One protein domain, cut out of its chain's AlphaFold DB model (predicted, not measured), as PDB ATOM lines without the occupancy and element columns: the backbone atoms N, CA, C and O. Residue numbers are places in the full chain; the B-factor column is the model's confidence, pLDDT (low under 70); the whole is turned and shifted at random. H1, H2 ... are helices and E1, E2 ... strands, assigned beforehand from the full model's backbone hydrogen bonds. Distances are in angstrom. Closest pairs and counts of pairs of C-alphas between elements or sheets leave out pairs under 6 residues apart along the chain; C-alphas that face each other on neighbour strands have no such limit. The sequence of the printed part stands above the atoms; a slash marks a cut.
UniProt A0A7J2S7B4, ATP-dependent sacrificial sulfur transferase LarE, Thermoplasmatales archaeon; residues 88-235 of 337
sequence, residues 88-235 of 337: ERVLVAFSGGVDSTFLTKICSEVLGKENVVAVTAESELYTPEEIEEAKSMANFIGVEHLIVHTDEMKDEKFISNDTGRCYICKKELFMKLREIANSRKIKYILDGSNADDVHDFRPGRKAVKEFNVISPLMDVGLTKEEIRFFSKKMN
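AT A GLANCE: This is residues 88 to 235 of the 337 residues of the protein "ATP-dependent sacrificial sulfur transferase LarE" of Thermoplasmatales archaeon (UniProt A0A7J2S7B4). A twisted sheet of four parallel strands lies between helices, with H1 and H2 over one face and the long H4 over the other. Past the sheet's edge strand E4, the last stretch of the printed part holds the short helices H5, H6 and H7 and then H8; H6 packs on H4, H8 packs on H1, and H3 sits far out near the first residues of H4. The 148 printed residues include eight named helices and four named strands, along the chain E1 H1 E2 H2 E3 H3 H4 E4 H5 H6 H7 H8; the sheet's order is E3 E2 E1 E4, and the class is mixed. The whole is compact, with a radius of gyration of the C-alphas of 14.8 A and spans of 43 by 34 by 30 A.

HOW THE PARTS SIT: The sheet has edge strands E3, residues 144 to 149, and E4, residues 188 to 190, and inner strands E2, residues 116 to 122, and E1, residues 90 to 93. Within hydrogen-bond range are N 146 and O 118 of E3 and E2, 2.9 A, N 92 and O 117 of E1 and E2, 2.8 A, and N 93 and O 190 of E1 and E4, 2.8 A. H1, residues 98 to 111, and H2, residues 128 to 141, are on the same face, at heights over the sheet of 9.1 A and 9.2 A, and run along the strands. H4, residues 165 to 183, is on the opposite face, which gives three layers, helices on both faces of a sheet; the C-alphas of Leu 173 and Ala 121, the closest of H4 and E2, are 6.7 A apart. E1, H1, E2 and E2, H2, E3 are strand-helix-strand units, parallel neighbour strands with a helix between, both with right-handed crossovers. E3 and E4, with H3, residues 156 to 159, and H4 between them along the chain, make a split unit, E2 and E1 standing between its strands; its crossover is right-handed. H1 and H2 touch, through residues 137 to 141 of H2 alone, at a shallow tilt of 28 degrees, the same way; closest are the C-alphas of Lys 105 and Ile 141, 6.2 A. H8, residues 224 to 233, touches H1 at a steep tilt of 55 degrees, closest at C-alphas 231 and 102, 6.1 A. H6, residues 204 to 210, touches H4 at C-alphas 204 and 167, the closest, 4.0 A. H3 touches H4 at C-alphas 158 and 165, the closest, 4.6 A. H5, residues 195 to 198, touches H7, residues 216 to 219, closest at C-alphas 195 and 218, 4.4 A. Every O i to N i+4 pair is within hydrogen-bond range in H1, H2, H4, H6 and H8; H3, H5 and H7 are too short for such a pair.

IN THESE COORDINATES: E1 begins at C-alpha 90, (-34.286, -35.799, 29.080), and H8 ends at C-alpha 233, (-57.033, -41.434, 27.723). From first to last C-alpha H4 measures 27.8 A, H2 20.2 A, H1 19.8 A, E2 19.4 A, E3 16.8 A and H8 14.3 A.

THE WHOLE: The two C-alphas farthest apart, those of Glu 156 and Lys 233, are 44.1 A apart. The printed part has no cut and no long link. The mean pLDDT of the printed part is 91.0; residues 198 to 204 are under 70.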
ATOM      1  N   GLU A  88     -34.481 -36.177  35.836       94.00
ATOM      2  CA  GLU A  88     -34.533 -34.704  35.907       94.00
ATOM      3  C   GLU A  88     -34.760 -34.009  34.554       94.00
ATOM      4  O   GLU A  88     -35.754 -33.311  34.384       94.00
ATOM      5  N   ARG A  89     -33.877 -34.224  33.574       97.56
ATOM      6  CA  ARG A  89     -33.938 -33.657  32.223       97.56
ATOM      7  C   ARG A  89     -33.590 -34.705  31.174       97.56
ATOM      8  O   ARG A  89     -32.599 -35.426  31.303       97.56
ATOM      9  N   VAL A  90     -34.380 -34.750  30.103       98.38
ATOM     10  CA  VAL A  90     -34.286 -35.799  29.080       98.38
ATOM     11  C   VAL A  90     -34.289 -35.235  27.663       98.38
ATOM     12  O   VAL A  90     -34.906 -34.210  27.368       98.38
ATOM     13  N   LEU A  91     -33.602 -35.947  26.773       98.50
ATOM     14  CA  LEU A  91     -33.694 -35.772  25.332       98.50
ATOM     15  C   LEU A  91     -34.411 -36.994  24.760       98.50
ATOM     16  O   LEU A  91     -33.981 -38.122  24.989       98.50
ATOM     17  N   VAL A  92     -35.492 -36.789  24.014       98.25
ATOM     18  CA  VAL A  92     -36.294 -37.876  23.440       98.25
ATOM     19  C   VAL A  92     -36.066 -37.944  21.933       98.25
ATOM     20  O   VAL A  92     -36.304 -36.969  21.219       98.25
ATOM     21  N   ALA A  93     -35.636 -39.106  21.440       96.94
ATOM     22  CA  ALA A  93     -35.635 -39.430  20.020       96.94
ATOM     23  C   ALA A  93     -37.089 -39.513  19.532       96.94
ATOM     24  O   ALA A  93     -37.831 -40.444  19.858       96.94
ATOM     25  N   PHE A  94     -37.508 -38.504  18.778       95.75
ATOM     26  CA  PHE A  94     -38.906 -38.223  18.518       95.75
ATOM     27  C   PHE A  94     -39.250 -38.401  17.040       95.75
ATOM     28  O   PHE A  94     -38.826 -37.631  16.187       95.75
ATOM     29  N   SER A  95     -40.040 -39.427  16.730       90.69
ATOM     30  CA  SER A  95     -40.430 -39.775  15.355       90.69
ATOM     31  C   SER A  95     -41.821 -39.281  14.949       90.69
ATOM     32  O   SER A  95     -42.244 -39.535  13.827       90.69
ATOM     33  N   GLY A  96     -42.589 -38.668  15.861       86.38
ATOM     34  CA  GLY A  96     -44.002 -38.335  15.614       86.38
ATOM     35  C   GLY A  96     -44.921 -39.560  15.471       86.38
ATOM     36  O   GLY A  96     -46.050 -39.456  14.983       86.38
ATOM     37  N   GLY A  97     -44.439 -40.746  15.855       89.00
ATOM     38  CA  GLY A  97     -45.239 -41.964  15.971       89.00
ATOM     39  C   GLY A  97     -45.952 -42.045  17.321       89.00
ATOM     40  O   GLY A  97     -45.639 -41.287  18.235       89.00
ATOM     41  N   VAL A  98     -46.885 -42.992  17.459       90.62
ATOM     42  CA  VAL A  98     -47.670 -43.183  18.696       90.62
ATOM     43  C   VAL A  98     -46.759 -43.368  19.915       90.62
ATOM     44  O   VAL A  98     -46.925 -42.671  20.910       90.62
ATOM     45  N   ASP A  99     -45.748 -44.230  19.809       92.62
ATOM     46  CA  ASP A  99     -44.903 -44.601  20.949       92.62
ATOM     47  C   ASP A  99     -44.001 -43.444  21.415       92.62
ATOM     48  O   ASP A  99     -43.957 -43.113  22.599       92.62
ATOM     49  N   SER A 100     -43.322 -42.762  20.484       94.00
ATOM     50  CA  SER A 100     -42.460 -41.618  20.810       94.00
ATOM     51  C   SER A 100     -43.266 -40.397  21.270       94.00
ATOM     52  O   SER A 100     -42.812 -39.660  22.146       94.00
ATOM     53  N   THR A 101     -44.482 -40.211  20.749       95.06
ATOM     54  CA  THR A 101     -45.443 -39.195  21.216       95.06
ATOM     55  C   THR A 101     -45.896 -39.466  22.635       95.06
ATOM     56  O   THR A 101     -45.824 -38.573  23.477       95.06
ATOM     57  N   PHE A 102     -46.304 -40.700  22.919       95.69
ATOM     58  CA  PHE A 102     -46.709 -41.109  24.253       95.69
ATOM     59  C   PHE A 102     -45.581 -40.906  25.270       95.69
ATOM     60  O   PHE A 102     -45.784 -40.259  26.297       95.69
ATOM     61  N   LEU A 103     -44.367 -41.370  24.953       97.38
ATOM     62  CA  LEU A 103     -43.204 -41.185  25.819       97.38
ATOM     63  C   LEU A 103     -42.906 -39.702  26.073       97.38
ATOM     64  O   LEU A 103     -42.707 -39.306  27.220       97.38
ATOM     65  N   THR A 104     -42.910 -38.876  25.023       97.56
ATOM     66  CA  THR A 104     -42.658 -37.430  25.132       97.56
ATOM     67  C   THR A 104     -43.713 -36.751  26.004       97.56
ATOM     68  O   THR A 104     -43.376 -35.936  26.864       97.56
ATOM     69  N   LYS A 105     -44.986 -37.127  25.840       97.12
ATOM     70  CA  LYS A 105     -46.095 -36.621  26.650       97.12
ATOM     71  C   LYS A 105     -45.920 -36.978  28.126       97.12
ATOM     72  O   LYS A 105     -45.976 -36.074  28.957       97.12
ATOM     73  N   ILE A 106     -45.636 -38.240  28.449       97.31
ATOM     74  CA  ILE A 106     -45.381 -38.677  29.831       97.31
ATOM     75  C   ILE A 106     -44.187 -37.921  30.423       97.31
ATOM     76  O   ILE A 106     -44.288 -37.397  31.529       97.31
ATOM     77  N   CYS A 107     -43.083 -37.795  29.680       98.19
ATOM     78  CA  CYS A 107     -41.924 -37.026  30.136       98.19
ATOM     79  C   CYS A 107     -42.306 -35.579  30.465       98.19
ATOM     80  O   CYS A 107     -41.911 -35.071  31.511       98.19
ATOM     81  N   SER A 108     -43.111 -34.934  29.613       97.75
ATOM     82  CA  SER A 108     -43.539 -33.546  29.823       97.75
ATOM     83  C   SER A 108     -44.437 -33.368  31.051       97.75
ATOM     84  O   SER A 108     -44.357 -32.339  31.715       97.75
ATOM     85  N   GLU A 109     -45.269 -34.363  31.378       96.06
ATOM     86  CA  GLU A 109     -46.131 -34.331  32.565       96.06
ATOM     87  C   GLU A 109     -45.347 -34.583  33.855       96.06
ATOM     88  O   GLU A 109     -45.658 -33.990  34.883       96.06
ATOM     89  N   VAL A 110     -44.328 -35.446  33.805       97.50
ATOM     90  CA  VAL A 110     -43.535 -35.827  34.983       97.50
ATOM     91  C   VAL A 110     -42.441 -34.806  35.300       97.50
ATOM     92  O   VAL A 110     -42.201 -34.521  36.470       97.50
ATOM     93  N   LEU A 111     -41.757 -34.286  34.278       97.75
ATOM     94  CA  LEU A 111     -40.572 -33.435  34.439       97.75
ATOM     95  C   LEU A 111     -40.846 -31.947  34.213       97.75
ATOM     96  O   LEU A 111     -39.991 -31.129  34.537       97.75
ATOM     97  N   GLY A 112     -41.998 -31.584  33.649       97.62
ATOM     98  CA  GLY A 112     -42.218 -30.246  33.101       97.62
ATOM     99  C   GLY A 112     -41.696 -30.127  31.666       97.62
ATOM    100  O   GLY A 112     -40.767 -30.819  31.241       97.62
ATOM    101  N   LYS A 113     -42.328 -29.253  30.880       97.12
ATOM    102  CA  LYS A 113     -42.097 -29.122  29.430       97.12
ATOM    103  C   LYS A 113     -40.689 -28.617  29.103       97.12
ATOM    104  O   LYS A 113     -40.099 -29.025  28.111       97.12
ATOM    105  N   GLU A 114     -40.143 -27.766  29.961       96.56
ATOM    106  CA  GLU A 114     -38.813 -27.161  29.878       96.56
ATOM    107  C   GLU A 114     -37.663 -28.162  30.084       96.56
ATOM    108  O   GLU A 114     -36.527 -27.911  29.667       96.56
ATOM    109  N   ASN A 115     -37.961 -29.312  30.694       97.88
ATOM    110  CA  ASN A 115     -37.001 -30.378  30.972       97.88
ATOM    111  C   ASN A 115     -37.041 -31.505  29.927       97.88
ATOM    112  O   ASN A 115     -36.367 -32.527  30.083       97.88
ATOM    113  N   VAL A 116     -37.792 -31.311  28.840       98.44
ATOM    114  CA  VAL A 116     -37.930 -32.275  27.748       98.44
ATOM    115  C   VAL A 116     -37.551 -31.618  26.428       98.44
ATOM    116  O   VAL A 116     -38.152 -30.631  26.013       98.44
ATOM    117  N   VAL A 117     -36.568 -32.202  25.745       98.38
ATOM    118  CA  VAL A 117     -36.191 -31.813  24.380       98.38
ATOM    119  C   VAL A 117     -36.523 -32.967  23.443       98.38
ATOM    120  O   VAL A 117     -35.914 -34.033  23.534       98.38
ATOM    121  N   ALA A 118     -37.482 -32.772  22.544       98.19
ATOM    122  CA  ALA A 118     -37.797 -33.728  21.490       98.19
ATOM    123  C   ALA A 118     -36.893 -33.472  20.277       98.19
ATOM    124  O   ALA A 118     -36.739 -32.328  19.849       98.19
ATOM    125  N   VAL A 119     -36.302 -34.518  19.700       98.12
ATOM    126  CA  VAL A 119     -35.425 -34.386  18.528       98.12
ATOM    127  C   VAL A 119     -35.849 -35.345  17.426       98.12
ATOM    128  O   VAL A 119     -35.867 -36.557  17.638       98.12
ATOM    129  N   THR A 120     -36.156 -34.812  16.246       96.38
ATOM    130  CA  THR A 120     -36.500 -35.594  15.052       96.38
ATOM    131  C   THR A 120     -35.348 -35.569  14.061       96.38
ATOM    132  O   THR A 120     -34.800 -34.505  13.777       96.38
ATOM    133  N   ALA A 121     -34.983 -36.738  13.530       93.44
ATOM    134  CA  ALA A 121     -34.067 -36.813  12.401       93.44
ATOM    135  C   ALA A 121     -34.797 -36.554  11.085       93.44
ATOM    136  O   ALA A 121     -35.865 -37.108  10.833       93.44
ATOM    137  N   GLU A 122     -34.174 -35.735  10.255       93.62
ATOM    138  CA  GLU A 122     -34.553 -35.459   8.882       93.62
ATOM    139  C   GLU A 122     -33.465 -36.006   7.956       93.62
ATOM    140  O   GLU A 122     -32.299 -35.613   8.034       93.62
ATOM    141  N   SER A 123     -33.858 -36.906   7.061       92.00
ATOM    142  CA  SER A 123     -33.016 -37.439   5.993       92.00
ATOM    143  C   SER A 123     -33.884 -37.825   4.804       92.00
ATOM    144  O   SER A 123     -35.113 -37.763   4.874       92.00
ATOM    145  N   GLU A 124     -33.272 -38.264   3.705       89.94
ATOM    146  CA  GLU A 124     -33.998 -38.688   2.505       89.94
ATOM    147  C   GLU A 124     -34.939 -39.877   2.757       89.94
ATOM    148  O   GLU A 124     -35.801 -40.179   1.936       89.94
ATOM    149  N   LEU A 125     -34.792 -40.570   3.886       90.44
ATOM    150  CA  LEU A 125     -35.569 -41.758   4.231       90.44
ATOM    151  C   LEU A 125     -36.963 -41.456   4.780       90.44
ATOM    152  O   LEU A 125     -37.791 -42.376   4.841       90.44
ATOM    153  N   TYR A 126     -37.193 -40.211   5.190       90.81
ATOM    154  CA  TYR A 126     -38.425 -39.730   5.801       90.81
ATOM    155  C   TYR A 126     -39.111 -38.737   4.875       90.81
ATOM    156  O   TYR A 126     -38.456 -38.009   4.128       90.81
ATOM    157  N   THR A 127     -40.440 -38.713   4.900       90.56
ATOM    158  CA  THR A 127     -41.170 -37.783   4.038       90.56
ATOM    159  C   THR A 127     -41.317 -36.409   4.697       90.56
ATOM    160  O   THR A 127     -41.387 -36.327   5.927       90.56
ATOM    161  N   PRO A 128     -41.420 -35.314   3.920       90.81
ATOM    162  CA  PRO A 128     -41.677 -33.985   4.478       90.81
ATOM    163  C   PRO A 128     -42.933 -33.939   5.355       90.81
ATOM    164  O   PRO A 128     -42.957 -33.266   6.381       90.81
ATOM    165  N   GLU A 129     -43.967 -34.698   4.983       89.75
ATOM    166  CA  GLU A 129     -45.204 -34.816   5.753       89.75
ATOM    167  C   GLU A 129     -44.952 -35.430   7.141       89.75
ATOM    168  O   GLU A 129     -45.500 -34.944   8.125       89.75
ATOM    169  N   GLU A 130     -44.078 -36.437   7.255       90.06
ATOM    170  CA  GLU A 130     -43.722 -37.043   8.547       90.06
ATOM    171  C   GLU A 130     -42.974 -36.061   9.460       90.06
ATOM    172  O   GLU A 130     -43.211 -36.035  10.670       90.06
ATOM    173  N   ILE A 131     -42.110 -35.217   8.886       92.50
ATOM    174  CA  ILE A 131     -41.387 -34.175   9.627       92.50
ATOM    175  C   ILE A 131     -42.351 -33.094  10.135       92.50
ATOM    176  O   ILE A 131     -42.284 -32.710  11.305       92.50
ATOM    177  N   GLU A 132     -43.279 -32.628   9.296       92.75
ATOM    178  CA  GLU A 132     -44.289 -31.637   9.694       92.75
ATOM    179  C   GLU A 132     -45.279 -32.184  10.731       92.75
ATOM    180  O   GLU A 132     -45.664 -31.479  11.669       92.75
ATOM    181  N   GLU A 133     -45.652 -33.460  10.627       90.69
ATOM    182  CA  GLU A 133     -46.459 -34.139  11.641       90.69
ATOM    183  C   GLU A 133     -45.727 -34.220  12.986       90.69
ATOM    184  O   GLU A 133     -46.328 -33.946  14.028       90.69
ATOM    185  N   ALA A 134     -44.430 -34.552  12.983       93.31
ATOM    186  CA  ALA A 134     -43.624 -34.545  14.199       93.31
ATOM    187  C   ALA A 134     -43.583 -33.137  14.814       93.31
ATOM    188  O   ALA A 134     -43.925 -32.975  15.985       93.31
ATOM    189  N   LYS A 135     -43.282 -32.094  14.030       95.00
ATOM    190  CA  LYS A 135     -43.310 -30.699  14.515       95.00
ATOM    191  C   LYS A 135     -44.654 -30.330  15.137       95.00
ATOM    192  O   LYS A 135     -44.704 -29.818  16.256       95.00
ATOM    193  N   SER A 136     -45.744 -30.646  14.443       93.75
ATOM    194  CA  SER A 136     -47.108 -30.372  14.904       93.75
ATOM    195  C   SER A 136     -47.404 -31.064  16.234       93.75
ATOM    196  O   SER A 136     -47.984 -30.461  17.136       93.75
ATOM    197  N   MET A 137     -46.962 -32.313  16.386       93.25
ATOM    198  CA  MET A 137     -47.158 -33.081  17.609       93.25
ATOM    199  C   MET A 137     -46.319 -32.555  18.780       93.25
ATOM    200  O   MET A 137     -46.830 -32.420  19.890       93.25
ATOM    201  N   ALA A 138     -45.047 -32.227  18.552       95.25
ATOM    202  CA  ALA A 138     -44.204 -31.656  19.597       95.25
ATOM    203  C   ALA A 138     -44.759 -30.306  20.083       95.25
ATOM    204  O   ALA A 138     -44.827 -30.065  21.290       95.25
ATOM    205  N   ASN A 139     -45.265 -29.482  19.157       94.94
ATOM    206  CA  ASN A 139     -45.962 -28.237  19.473       94.94
ATOM    207  C   ASN A 139     -47.271 -28.473  20.249       94.94
ATOM    208  O   ASN A 139     -47.543 -27.766  21.215       94.94
ATOM    209  N   PHE A 140     -48.056 -29.492  19.882       93.81
ATOM    210  CA  PHE A 140     -49.270 -29.871  20.614       93.81
ATOM    211  C   PHE A 140     -48.973 -30.257  22.072       93.81
ATOM    212  O   PHE A 140     -49.682 -29.837  22.987       93.81
ATOM    213  N   ILE A 141     -47.904 -31.025  22.312       95.25
ATOM    214  CA  ILE A 141     -47.449 -31.353  23.675       95.25
ATOM    215  C   ILE A 141     -46.903 -30.088  24.373       95.25
ATOM    216  O   ILE A 141     -47.096 -29.888  25.578       95.25
ATOM    217  N   GLY A 142     -46.271 -29.200  23.603       96.31
ATOM    218  CA  GLY A 142     -45.686 -27.940  24.056       96.31
ATOM    219  C   GLY A 142     -44.255 -28.089  24.569       96.31
ATOM    220  O   GLY A 142     -43.871 -27.367  25.485       96.31
ATOM    221  N   VAL A 143     -43.497 -29.047  24.035       97.75
ATOM    222  CA  VAL A 143     -42.074 -29.254  24.363       97.75
ATOM    223  C   VAL A 143     -41.178 -28.593  23.318       97.75
ATOM    224  O   VAL A 143     -41.598 -28.375  22.182       97.75
ATOM    225  N   GLU A 144     -39.929 -28.304  23.685       97.94
ATOM    226  CA  GLU A 144     -38.934 -27.866  22.705       97.94
ATOM    227  C   GLU A 144     -38.702 -28.977  21.673       97.94
ATOM    228  O   GLU A 144     -38.500 -30.141  22.031       97.94
ATOM    229  N   HIS A 145     -38.705 -28.607  20.392       98.31
ATOM    230  CA  HIS A 145     -38.486 -29.529  19.285       98.31
ATOM    231  C   HIS A 145     -37.307 -29.089  18.429       98.31
ATOM    232  O   HIS A 145     -37.240 -27.938  17.998       98.31
ATOM    233  N   LEU A 146     -36.387 -30.015  18.168       97.69
ATOM    234  CA  LEU A 146     -35.247 -29.809  17.285       97.69
ATOM    235  C   LEU A 146     -35.317 -30.775  16.109       97.69
ATOM    236  O   LEU A 146     -35.619 -31.958  16.275       97.69
ATOM    237  N   ILE A 147     -34.961 -30.275  14.932       97.06
ATOM    238  CA  ILE A 147     -34.699 -31.105  13.761       97.06
ATOM    239  C   ILE A 147     -33.188 -31.236  13.606       97.06
ATOM    240  O   ILE A 147     -32.465 -30.240  13.658       97.06
ATOM    241  N   VAL A 148     -32.717 -32.466  13.421       95.88
ATOM    242  CA  VAL A 148     -31.328 -32.753  13.056       95.88
ATOM    243  C   VAL A 148     -31.280 -33.410  11.698       95.88
ATOM    244  O   VAL A 148     -32.084 -34.287  11.410       95.88
ATOM    245  N   HIS A 149     -30.306 -33.024  10.884       94.69
ATOM    246  CA  HIS A 149     -30.060 -33.712   9.631       94.69
ATOM    247  C   HIS A 149     -29.154 -34.927   9.867       94.69
ATOM    248  O   HIS A 149     -28.075 -34.784  10.455       94.69
ATOM    249  N   THR A 150     -29.594 -36.104   9.423       91.94
ATOM    250  CA  THR A 150     -28.781 -37.327   9.378       91.94
ATOM    251  C   THR A 150     -28.466 -37.679   7.927       91.94
ATOM    252  O   THR A 150     -29.261 -37.412   7.029       91.94
ATOM    253  N   ASP A 151     -27.271 -38.224   7.689       89.12
ATOM    254  CA  ASP A 151     -26.773 -38.507   6.336       89.12
ATOM    255  C   ASP A 151     -26.307 -39.962   6.230       89.12
ATOM    256  O   ASP A 151     -25.141 -40.273   5.982       89.12
ATOM    257  N   GLU A 152     -27.243 -40.886   6.457       88.19
ATOM    258  CA  GLU A 152     -26.985 -42.327   6.365       88.19
ATOM    259  C   GLU A 152     -26.568 -42.747   4.950       88.19
ATOM    260  O   GLU A 152     -25.863 -43.736   4.761       88.19
ATOM    261  N   MET A 153     -26.974 -41.960   3.951       89.19
ATOM    262  CA  MET A 153     -26.684 -42.161   2.535       89.19
ATOM    263  C   MET A 153     -25.201 -41.975   2.174       89.19
ATOM    264  O   MET A 153     -24.843 -42.208   1.022       89.19
ATOM    265  N   LYS A 154     -24.341 -41.564   3.117       89.50
ATOM    266  CA  LYS A 154     -22.875 -41.557   2.958       89.50
ATOM    267  C   LYS A 154     -22.203 -42.873   3.349       89.50
ATOM    268  O   LYS A 154     -21.061 -43.096   2.950       89.50
ATOM    269  N   ASP A 155     -22.860 -43.724   4.135       89.75
ATOM    270  CA  ASP A 155     -22.280 -44.989   4.584       89.75
ATOM    271  C   ASP A 155     -22.590 -46.099   3.570       89.75
ATOM    272  O   ASP A 155     -23.747 -46.459   3.346       89.75
ATOM    273  N   GLU A 156     -21.551 -46.689   2.972       90.75
ATOM    274  CA  GLU A 156     -21.722 -47.772   1.996       90.75
ATOM    275  C   GLU A 156     -22.449 -48.989   2.600       90.75
ATOM    276  O   GLU A 156     -23.161 -49.687   1.883       90.75
ATOM    277  N   LYS A 157     -22.358 -49.215   3.921       88.69
ATOM    278  CA  LYS A 157     -23.105 -50.282   4.613       88.69
ATOM    279  C   LYS A 157     -24.603 -50.006   4.690       88.69
ATOM    280  O   LYS A 157     -25.393 -50.933   4.818       88.69
ATOM    281  N   PHE A 158     -25.008 -48.740   4.652       90.12
ATOM    282  CA  PHE A 158     -26.418 -48.388   4.536       90.12
ATOM    283  C   PHE A 158     -26.881 -48.515   3.081       90.12
ATOM    284  O   PHE A 158     -27.911 -49.130   2.802       90.12
ATOM    285  N   ILE A 159     -26.089 -47.971   2.153       92.06
ATOM    286  CA  ILE A 159     -26.378 -47.940   0.714       92.06
ATOM    287  C   ILE A 159     -26.493 -49.350   0.119       92.06
ATOM    288  O   ILE A 159     -27.330 -49.567  -0.756       92.06
ATOM    289  N   SER A 160     -25.702 -50.314   0.601       91.44
ATOM    290  CA  SER A 160     -25.763 -51.723   0.184       91.44
ATOM    291  C   SER A 160     -27.074 -52.426   0.559       91.44
ATOM    292  O   SER A 160     -27.367 -53.494   0.026       91.44
ATOM    293  N   ASN A 161     -27.870 -51.826   1.450       89.19
ATOM    294  CA  ASN A 161     -29.165 -52.327   1.895       89.19
ATOM    295  C   ASN A 161     -29.123 -53.745   2.488       89.19
ATOM    296  O   ASN A 161     -30.030 -54.553   2.263       89.19
ATOM    297  N   ASP A 162     -28.071 -54.060   3.240       86.25
ATOM    298  CA  ASP A 162     -27.969 -55.326   3.959       86.25
ATOM    299  C   ASP A 162     -28.905 -55.379   5.187       86.25
ATOM    300  O   ASP A 162     -29.625 -54.428   5.526       86.25
ATOM    301  N   THR A 163     -28.911 -56.516   5.885       82.50
ATOM    302  CA  THR A 163     -29.715 -56.700   7.104       82.50
ATOM    303  C   THR A 163     -29.267 -55.795   8.257       82.50
ATOM    304  O   THR A 163     -30.023 -55.596   9.203       82.50
ATOM    305  N   GLY A 164     -28.075 -55.197   8.186       83.06
ATOM    306  CA  GLY A 164     -27.492 -54.283   9.163       83.06
ATOM    307  C   GLY A 164     -27.828 -52.801   8.956       83.06
ATOM    308  O   GLY A 164     -27.564 -52.009   9.865       83.06
ATOM    309  N   ARG A 165     -28.470 -52.394   7.850       85.88
ATOM    310  CA  ARG A 165     -28.772 -50.972   7.543       85.88
ATOM    311  C   ARG A 165     -29.443 -50.202   8.690       85.88
ATOM    312  O   ARG A 165     -29.125 -49.045   8.954       85.88
ATOM    313  N   CYS A 166     -30.355 -50.854   9.420       84.88
ATOM    314  CA  CYS A 166     -31.094 -50.237  10.524       84.88
ATOM    315  C   CYS A 166     -30.182 -49.881  11.706       84.88
ATOM    316  O   CYS A 166     -30.468 -48.937  12.440       84.88
ATOM    317  N   TYR A 167     -29.090 -50.630  11.904       86.94
ATOM    318  CA  TYR A 167     -28.069 -50.285  12.891       86.94
ATOM    319  C   TYR A 167     -27.316 -49.019  12.480       86.94
ATOM    320  O   TYR A 167     -27.143 -48.143  13.320       86.94
ATOM    321  N   ILE A 168     -26.937 -48.895  11.204       87.50
ATOM    322  CA  ILE A 168     -26.221 -47.719  10.689       87.50
ATOM    323  C   ILE A 168     -27.067 -46.451  10.851       87.50
ATOM    324  O   ILE A 168     -26.592 -45.470  11.414       87.50
ATOM    325  N   CYS A 169     -28.350 -46.510  10.482       87.69
ATOM    326  CA  CYS A 169     -29.263 -45.379  10.656       87.69
ATOM    327  C   CYS A 169     -29.448 -44.980  12.129       87.69
ATOM    328  O   CYS A 169     -29.293 -43.810  12.478       87.69
ATOM    329  N   LYS A 170     -29.682 -45.943  13.036       88.88
ATOM    330  CA  LYS A 170     -29.768 -45.626  14.474       88.88
ATOM    331  C   LYS A 170     -28.448 -45.097  15.039       88.88
ATOM    332  O   LYS A 170     -28.478 -44.244  15.921       88.88
ATOM    333  N   LYS A 171     -27.304 -45.593  14.562       90.81
ATOM    334  CA  LYS A 171     -25.982 -45.124  14.989       90.81
ATOM    335  C   LYS A 171     -25.784 -43.648  14.643       90.81
ATOM    336  O   LYS A 171     -25.447 -42.882  15.540       90.81
ATOM    337  N   GLU A 172     -26.040 -43.255  13.397       91.62
ATOM    338  CA  GLU A 172     -25.926 -41.857  12.958       91.62
ATOM    339  C   GLU A 172     -26.849 -40.943  13.779       91.62
ATOM    340  O   GLU A 172     -26.398 -39.948  14.352       91.62
ATOM    341  N   LEU A 173     -28.118 -41.340  13.945       92.69
ATOM    342  CA  LEU A 173     -29.068 -40.625  14.798       92.69
ATOM    343  C   LEU A 173     -28.518 -40.445  16.220       92.69
ATOM    344  O   LEU A 173     -28.442 -39.324  16.716       92.69
ATOM    345  N   PHE A 174     -28.121 -41.528  16.891       93.56
ATOM    346  CA  PHE A 174     -27.682 -41.459  18.286       93.56
ATOM    347  C   PHE A 174     -26.365 -40.707  18.475       93.56
ATOM    348  O   PHE A 174     -26.193 -40.076  19.519       93.56
ATOM    349  N   MET A 175     -25.480 -40.691  17.475       93.56
ATOM    350  CA  MET A 175     -24.319 -39.800  17.463       93.56
ATOM    351  C   MET A 175     -24.758 -38.332  17.526       93.56
ATOM    352  O   MET A 175     -24.342 -37.615  18.438       93.56
ATOM    353  N   LYS A 176     -25.675 -37.905  16.647       95.25
ATOM    354  CA  LYS A 176     -26.217 -36.532  16.646       95.25
ATOM    355  C   LYS A 176     -26.965 -36.187  17.930       95.25
ATOM    356  O   LYS A 176     -26.774 -35.109  18.494       95.25
ATOM    357  N   LEU A 177     -27.777 -37.110  18.445       96.12
ATOM    358  CA  LEU A 177     -28.475 -36.899  19.714       96.12
ATOM    359  C   LEU A 177     -27.491 -36.735  20.875       96.12
ATOM    360  O   LEU A 177     -27.718 -35.907  21.754       96.12
ATOM    361  N   ARG A 178     -26.385 -37.489  20.876       95.56
ATOM    362  CA  ARG A 178     -25.345 -37.387  21.904       95.56
ATOM    363  C   ARG A 178     -24.598 -36.057  21.838       95.56
ATOM    364  O   ARG A 178     -24.337 -35.483  22.892       95.56
ATOM    365  N   GLU A 179     -24.304 -35.543  20.645       95.56
ATOM    366  CA  GLU A 179     -23.731 -34.200  20.463       95.56
ATOM    367  C   GLU A 179     -24.633 -33.123  21.091       95.56
ATOM    368  O   GLU A 179     -24.174 -32.323  21.913       95.56
ATOM    369  N   ILE A 180     -25.937 -33.161  20.792       96.19
ATOM    370  CA  ILE A 180     -26.917 -32.229  21.371       96.19
ATOM    371  C   ILE A 180     -26.994 -32.399  22.886       96.19
ATOM    372  O   ILE A 180     -26.898 -31.410  23.616       96.19
ATOM    373  N   ALA A 181     -27.138 -33.635  23.363       96.12
ATOM    374  CA  ALA A 181     -27.241 -33.939  24.782       96.12
ATOM    375  C   ALA A 181     -26.029 -33.398  25.557       96.12
ATOM    376  O   ALA A 181     -26.202 -32.714  26.563       96.12
ATOM    377  N   ASN A 182     -24.812 -33.597  25.038       95.62
ATOM    378  CA  ASN A 182     -23.581 -33.087  25.640       95.62
ATOM    379  C   ASN A 182     -23.548 -31.552  25.663       95.62
ATOM    380  O   ASN A 182     -23.283 -30.965  26.713       95.62
ATOM    381  N   SER A 183     -23.868 -30.894  24.541       95.81
ATOM    382  CA  SER A 183     -23.879 -29.423  24.454       95.81
ATOM    383  C   SER A 183     -24.874 -28.775  25.426       95.81
ATOM    384  O   SER A 183     -24.631 -27.687  25.945       95.81
ATOM    385  N   ARG A 184     -25.975 -29.475  25.725       95.25
ATOM    386  CA  ARG A 184     -27.059 -29.018  26.602       95.25
ATOM    387  C   ARG A 184     -26.997 -29.599  28.014       95.25
ATOM    388  O   ARG A 184     -27.910 -29.360  28.800       95.25
ATOM    389  N   LYS A 185     -25.940 -30.352  28.342       95.75
ATOM    390  CA  LYS A 185     -25.753 -31.032  29.637       95.75
ATOM    391  C   LYS A 185     -26.932 -31.942  30.021       95.75
ATOM    392  O   LYS A 185     -27.274 -32.070  31.193       95.75
ATOM    393  N   ILE A 186     -27.551 -32.585  29.033       96.88
ATOM    394  CA  ILE A 186     -28.618 -33.567  29.225       96.88
ATOM    395  C   ILE A 186     -27.977 -34.950  29.332       96.88
ATOM    396  O   ILE A 186     -27.304 -35.411  28.413       96.88
ATOM    397  N   LYS A 187     -28.179 -35.627  30.463       96.12
ATOM    398  CA  LYS A 187     -27.554 -36.929  30.734       96.12
ATOM    399  C   LYS A 187     -28.252 -38.081  30.004       96.12
ATOM    400  O   LYS A 187     -27.583 -39.000  29.524       96.12
ATOM    401  N   TYR A 188     -29.580 -38.028  29.920       97.69
ATOM    402  CA  TYR A 188     -30.417 -39.144  29.487       97.69
ATOM    403  C   TYR A 188     -30.992 -38.916  28.086       97.69
ATOM    404  O   TYR A 188     -31.622 -37.891  27.822       97.69
ATOM    405  N   ILE A 189     -30.784 -39.897  27.204       97.94
ATOM    406  CA  ILE A 189     -31.378 -39.958  25.865       97.94
ATOM    407  C   ILE A 189     -32.353 -41.130  25.852       97.94
ATOM    408  O   ILE A 189     -31.968 -42.238  26.232       97.94
ATOM    409  N   LEU A 190     -33.589 -40.886  25.429       97.81
ATOM    410  CA  LEU A 190     -34.671 -41.867  25.432       97.81
ATOM    411  C   LEU A 190     -35.125 -42.180  24.003       97.81
ATOM    412  O   LEU A 190     -35.202 -41.265  23.183       97.81
ATOM    413  N   ASP A 191     -35.487 -43.430  23.707       95.62
ATOM    414  CA  ASP A 191     -36.222 -43.788  22.488       95.62
ATOM    415  C   ASP A 191     -37.566 -44.472  22.786       95.62
ATOM    416  O   ASP A 191     -37.814 -45.007  23.866       95.62
ATOM    417  N   GLY A 192     -38.477 -44.396  21.814       92.56
ATOM    418  CA  GLY A 192     -39.852 -44.888  21.938       92.56
ATOM    419  C   GLY A 192     -40.019 -46.393  21.715       92.56
ATOM    420  O   GLY A 192     -41.112 -46.811  21.346       92.56
ATOM    421  N   SER A 193     -38.967 -47.205  21.857       91.56
ATOM    422  CA  SER A 193     -39.087 -48.661  21.702       91.56
ATOM    423  C   SER A 193     -39.934 -49.270  22.825       91.56
ATOM    424  O   SER A 193     -39.806 -48.873  23.983       91.56
ATOM    425  N   ASN A 194     -40.795 -50.233  22.477       92.06
ATOM    426  CA  ASN A 194     -41.804 -50.822  23.369       92.06
ATOM    427  C   ASN A 194     -41.627 -52.351  23.524       92.06
ATOM    428  O   ASN A 194     -40.744 -52.946  22.908       92.06
ATOM    429  N   ALA A 195     -42.440 -52.994  24.367       89.88
ATOM    430  CA  ALA A 195     -42.286 -54.412  24.708       89.88
ATOM    431  C   ALA A 195     -42.490 -55.375  23.523       89.88
ATOM    432  O   ALA A 195     -41.851 -56.427  23.477       89.88
ATOM    433  N   ASP A 196     -43.309 -55.013  22.536       84.94
ATOM    434  CA  ASP A 196     -43.554 -55.863  21.363       84.94
ATOM    435  C   ASP A 196     -42.333 -55.919  20.428       84.94
ATOM    436  O   ASP A 196     -42.181 -56.846  19.632       84.94
ATOM    437  N   ASP A 197     -41.402 -54.969  20.558       79.31
ATOM    438  CA  ASP A 197     -40.167 -54.933  19.773       79.31
ATOM    439  C   ASP A 197     -39.114 -55.966  20.241       79.31
ATOM    440  O   ASP A 197     -38.067 -56.120  19.602       79.31
ATOM    441  N   VAL A 198     -39.342 -56.669  21.362       66.44
ATOM    442  CA  VAL A 198     -38.357 -57.578  21.986       66.44
ATOM    443  C   VAL A 198     -38.080 -58.819  21.134       66.44
ATOM    444  O   VAL A 198     -36.930 -59.270  21.082       66.44
ATOM    445  N   HIS A 199     -39.087 -59.341  20.434       55.16
ATOM    446  CA  HIS A 199     -38.975 -60.558  19.619       55.16
ATOM    447  C   HIS A 199     -38.541 -60.294  18.170       55.16
ATOM    448  O   HIS A 199     -38.208 -61.225  17.445       55.16
ATOM    449  N   ASP A 200     -38.493 -59.028  17.755       56.06
ATOM    450  CA  ASP A 200     -38.164 -58.638  16.388       56.06
ATOM    451  C   ASP A 200     -36.635 -58.587  16.203       56.06
ATOM    452  O   ASP A 200     -35.933 -57.911  16.967       56.06
ATOM    453  N   PHE A 201     -36.077 -59.305  15.222       49.34
ATOM    454  CA  PHE A 201     -34.642 -59.258  14.911       49.34
ATOM    455  C   PHE A 201     -34.279 -57.850  14.416       49.34
ATOM    456  O   PHE A 201     -34.333 -57.531  13.232       49.34
ATOM    457  N   ARG A 202     -33.936 -56.964  15.357       60.66
ATOM    458  CA  ARG A 202     -33.658 -55.549  15.100       60.66
ATOM    459  C   ARG A 202     -32.195 -55.225  15.383       60.66
ATOM    460  O   ARG A 202     -31.861 -54.910  16.529       60.66
ATOM    461  N   PRO A 203     -31.334 -55.199  14.352       60.56
ATOM    462  CA  PRO A 203     -29.938 -54.771  14.467       60.56
ATOM    463  C   PRO A 203     -29.778 -53.404  15.150       60.56
ATOM    464  O   PRO A 203     -28.807 -53.168  15.867       60.56
ATOM    465  N   GLY A 204     -30.776 -52.524  15.010       62.28
ATOM    466  CA  GLY A 204     -30.822 -51.217  15.671       62.28
ATOM    467  C   GLY A 204     -30.729 -51.260  17.205       62.28
ATOM    468  O   GLY A 204     -30.281 -50.286  17.803       62.28
ATOM    469  N   ARG A 205     -31.074 -52.378  17.866       72.44
ATOM    470  CA  ARG A 205     -30.915 -52.519  19.329       72.44
ATOM    471  C   ARG A 205     -29.456 -52.487  19.775       72.44
ATOM    472  O   ARG A 205     -29.169 -52.062  20.892       72.44
ATOM    473  N   LYS A 206     -28.527 -52.884  18.903       77.00
ATOM    474  CA  LYS A 206     -27.092 -52.781  19.184       77.00
ATOM    475  C   LYS A 206     -26.678 -51.324  19.413       77.00
ATOM    476  O   LYS A 206     -25.953 -51.052  20.364       77.00
ATOM    477  N   ALA A 207     -27.211 -50.395  18.613       79.62
ATOM    478  CA  ALA A 207     -26.929 -48.969  18.748       79.62
ATOM    479  C   ALA A 207     -27.496 -48.390  20.056       79.62
ATOM    480  O   ALA A 207     -26.831 -47.594  20.703       79.62
ATOM    481  N   VAL A 208     -28.680 -48.830  20.499       82.56
ATOM    482  CA  VAL A 208     -29.274 -48.371  21.774       82.56
ATOM    483  C   VAL A 208     -28.321 -48.638  22.944       82.56
ATOM    484  O   VAL A 208     -28.009 -47.730  23.712       82.56
ATOM    485  N   LYS A 209     -27.779 -49.863  23.021       83.62
ATOM    486  CA  LYS A 209     -26.811 -50.251  24.060       83.62
ATOM    487  C   LYS A 209     -25.480 -49.511  23.926       83.62
ATOM    488  O   LYS A 209     -24.971 -49.000  24.913       83.62
ATOM    489  N   GLU A 210     -24.930 -49.441  22.715       87.25
ATOM    490  CA  GLU A 210     -23.640 -48.789  22.437       87.25
ATOM    491  C   GLU A 210     -23.648 -47.301  22.816       87.25
ATOM    492  O   GLU A 210     -22.675 -46.791  23.368       87.25
ATOM    493  N   PHE A 211     -24.770 -46.618  22.583       88.19
ATOM    494  CA  PHE A 211     -24.912 -45.189  22.844       88.19
ATOM    495  C   PHE A 211     -25.528 -44.868  24.205       88.19
ATOM    496  O   PHE A 211     -25.781 -43.693  24.460       88.19
ATOM    497  N   ASN A 212     -25.750 -45.850  25.088       90.44
ATOM    498  CA  ASN A 212     -26.423 -45.664  26.381       90.44
ATOM    499  C   ASN A 212     -27.758 -44.901  26.246       90.44
ATOM    500  O   ASN A 212     -28.030 -43.958  26.995       90.44
ATOM    501  N   VAL A 213     -28.547 -45.263  25.233       94.25
ATOM    502  CA  VAL A 213     -29.929 -44.799  25.065       94.25
ATOM    503  C   VAL A 213     -30.831 -45.715  25.886       94.25
ATOM    504  O   VAL A 213     -30.606 -46.922  25.945       94.25
ATOM    505  N   ILE A 214     -31.830 -45.137  26.542       95.00
ATOM    506  CA  ILE A 214     -32.788 -45.866  27.376       95.00
ATOM    507  C   ILE A 214     -34.082 -46.023  26.579       95.00
ATOM    508  O   ILE A 214     -34.479 -45.097  25.871       95.00
ATOM    509  N   SER A 215     -34.760 -47.160  26.722       95.56
ATOM    510  CA  SER A 215     -36.052 -47.431  26.079       95.56
ATOM    511  C   SER A 215     -37.130 -47.614  27.155       95.56
ATOM    512  O   SER A 215     -37.557 -48.741  27.407       95.56
ATOM    513  N   PRO A 216     -37.606 -46.533  27.810       96.19
ATOM    514  CA  PRO A 216     -38.431 -46.637  29.012       96.19
ATOM    515  C   PRO A 216     -39.688 -47.481  28.861       96.19
ATOM    516  O   PRO A 216     -40.042 -48.213  29.777       96.19
ATOM    517  N   LEU A 217     -40.363 -47.381  27.710       96.12
ATOM    518  CA  LEU A 217     -41.597 -48.121  27.454       96.12
ATOM    519  C   LEU A 217     -41.330 -49.632  27.408       96.12
ATOM    520  O   LEU A 217     -42.094 -50.410  27.974       96.12
ATOM    521  N   MET A 218     -40.224 -50.039  26.783       94.06
ATOM    522  CA  MET A 218     -39.755 -51.424  26.780       94.06
ATOM    523  C   MET A 218     -39.328 -51.876  28.181       94.06
ATOM    524  O   MET A 218     -39.723 -52.963  28.598       94.06
ATOM    525  N   ASP A 219     -38.585 -51.046  28.918       93.94
ATOM    526  CA  ASP A 219     -38.053 -51.389  30.246       93.94
ATOM    527  C   ASP A 219     -39.164 -51.683  31.270       93.94
ATOM    528  O   ASP A 219     -39.014 -52.562  32.118       93.94
ATOM    529  N   VAL A 220     -40.308 -50.993  31.170       95.69
ATOM    530  CA  VAL A 220     -41.487 -51.262  32.016       95.69
ATOM    531  C   VAL A 220     -42.456 -52.291  31.422       95.69
ATOM    532  O   VAL A 220     -43.486 -52.592  32.028       95.69
ATOM    533  N   GLY A 221     -42.154 -52.834  30.241       94.62
ATOM    534  CA  GLY A 221     -42.965 -53.852  29.579       94.62
ATOM    535  C   GLY A 221     -44.291 -53.337  29.010       94.62
ATOM    536  O   GLY A 221     -45.259 -54.099  28.976       94.62
ATOM    537  N   LEU A 222     -44.370 -52.066  28.597       94.75
ATOM    538  CA  LEU A 222     -45.557 -51.520  27.934       94.75
ATOM    539  C   LEU A 222     -45.657 -52.031  26.497       94.75
ATOM    540  O   LEU A 222     -44.744 -51.826  25.692       94.75
ATOM    541  N   THR A 223     -46.783 -52.659  26.172       93.38
ATOM    542  CA  THR A 223     -47.108 -53.073  24.802       93.38
ATOM    543  C   THR A 223     -47.711 -51.915  24.015       93.38
ATOM    544  O   THR A 223     -48.182 -50.915  24.562       93.38
ATOM    545  N   LYS A 224     -47.747 -52.047  22.696       89.81
ATOM    546  CA  LYS A 224     -48.326 -51.078  21.771       89.81
ATOM    547  C   LYS A 224     -49.822 -50.881  21.987       89.81
ATOM    548  O   LYS A 224     -50.321 -49.767  21.834       89.81
ATOM    549  N   GLU A 225     -50.539 -51.938  22.355       90.44
ATOM    550  CA  GLU A 225     -51.957 -51.844  22.711       90.44
ATOM    551  C   GLU A 225     -52.157 -51.021  23.985       90.44
ATOM    552  O   GLU A 225     -53.015 -50.136  24.023       90.44
ATOM    553  N   GLU A 226     -51.324 -51.242  25.005       92.50
ATOM    554  CA  GLU A 226     -51.349 -50.461  26.244       92.50
ATOM    555  C   GLU A 226     -50.995 -48.991  25.981       92.50
ATOM    556  O   GLU A 226     -51.690 -48.090  26.453       92.50
ATOM    557  N   ILE A 227     -49.974 -48.730  25.162       93.25
ATOM    558  CA  ILE A 227     -49.587 -47.374  24.751       93.25
ATOM    559  C   ILE A 227     -50.750 -46.668  24.044       93.25
ATOM    560  O   ILE A 227     -51.045 -45.514  24.359       93.25
ATOM    561  N   ARG A 228     -51.445 -47.333  23.110       91.44
ATOM    562  CA  ARG A 228     -52.621 -46.761  22.428       91.44
ATOM    563  C   ARG A 228     -53.765 -46.482  23.400       91.44
ATOM    564  O   ARG A 228     -54.368 -45.412  23.319       91.44
ATOM    565  N   PHE A 229     -54.024 -47.400  24.331       89.44
ATOM    566  CA  PHE A 229     -55.032 -47.232  25.378       89.44
ATOM    567  C   PHE A 229     -54.772 -45.967  26.210       89.44
ATOM    568  O   PHE A 229     -55.649 -45.107  26.325       89.44
ATOM    569  N   PHE A 230     -53.551 -45.797  26.725       91.00
ATOM    570  CA  PHE A 230     -53.199 -44.612  27.510       91.00
ATOM    571  C   PHE A 230     -53.132 -43.339  26.662       91.00
ATOM    572  O   PHE A 230     -53.585 -42.285  27.108       91.00
ATOM    573  N   SER A 231     -52.660 -43.428  25.416       91.69
ATOM    574  CA  SER A 231     -52.651 -42.291  24.487       91.69
ATOM    575  C   SER A 231     -54.059 -41.744  24.244       91.69
ATOM    576  O   SER A 231     -54.256 -40.529  24.243       91.69
ATOM    577  N   LYS A 232     -55.055 -42.632  24.110       89.00
ATOM    578  CA  LYS A 232     -56.466 -42.248  23.984       89.00
ATOM    579  C   LYS A 232     -56.978 -41.553  25.247       89.00
ATOM    580  O   LYS A 232     -57.588 -40.495  25.136       89.00
ATOM    581  N   LYS A 233     -56.677 -42.083  26.442       85.25
ATOM    582  CA  LYS A 233     -57.033 -41.434  27.723       85.25
ATOM    583  C   LYS A 233     -56.416 -40.038  27.882       85.25
ATOM    584  O   LYS A 233     -57.025 -39.166  28.493       85.25
ATOM    585  N   MET A 234     -55.232 -39.817  27.316       87.25
ATOM    586  CA  MET A 234     -54.535 -38.526  27.333       87.25
ATOM    587  C   MET A 234     -55.003 -37.547  26.248       87.25
ATOM    588  O   MET A 234     -54.424 -36.468  26.120       87.25
ATOM    589  N   ASN A 235     -56.024 -37.904  25.460       87.19
ATOM    590  CA  ASN A 235     -56.485 -37.141  24.298       87.19
ATOM    591  C   ASN A 235     -55.353 -36.820  23.308       87.19
ATOM    592  O   ASN A 235     -55.362 -35.769  22.664       87.19
TER     593      ASN A 235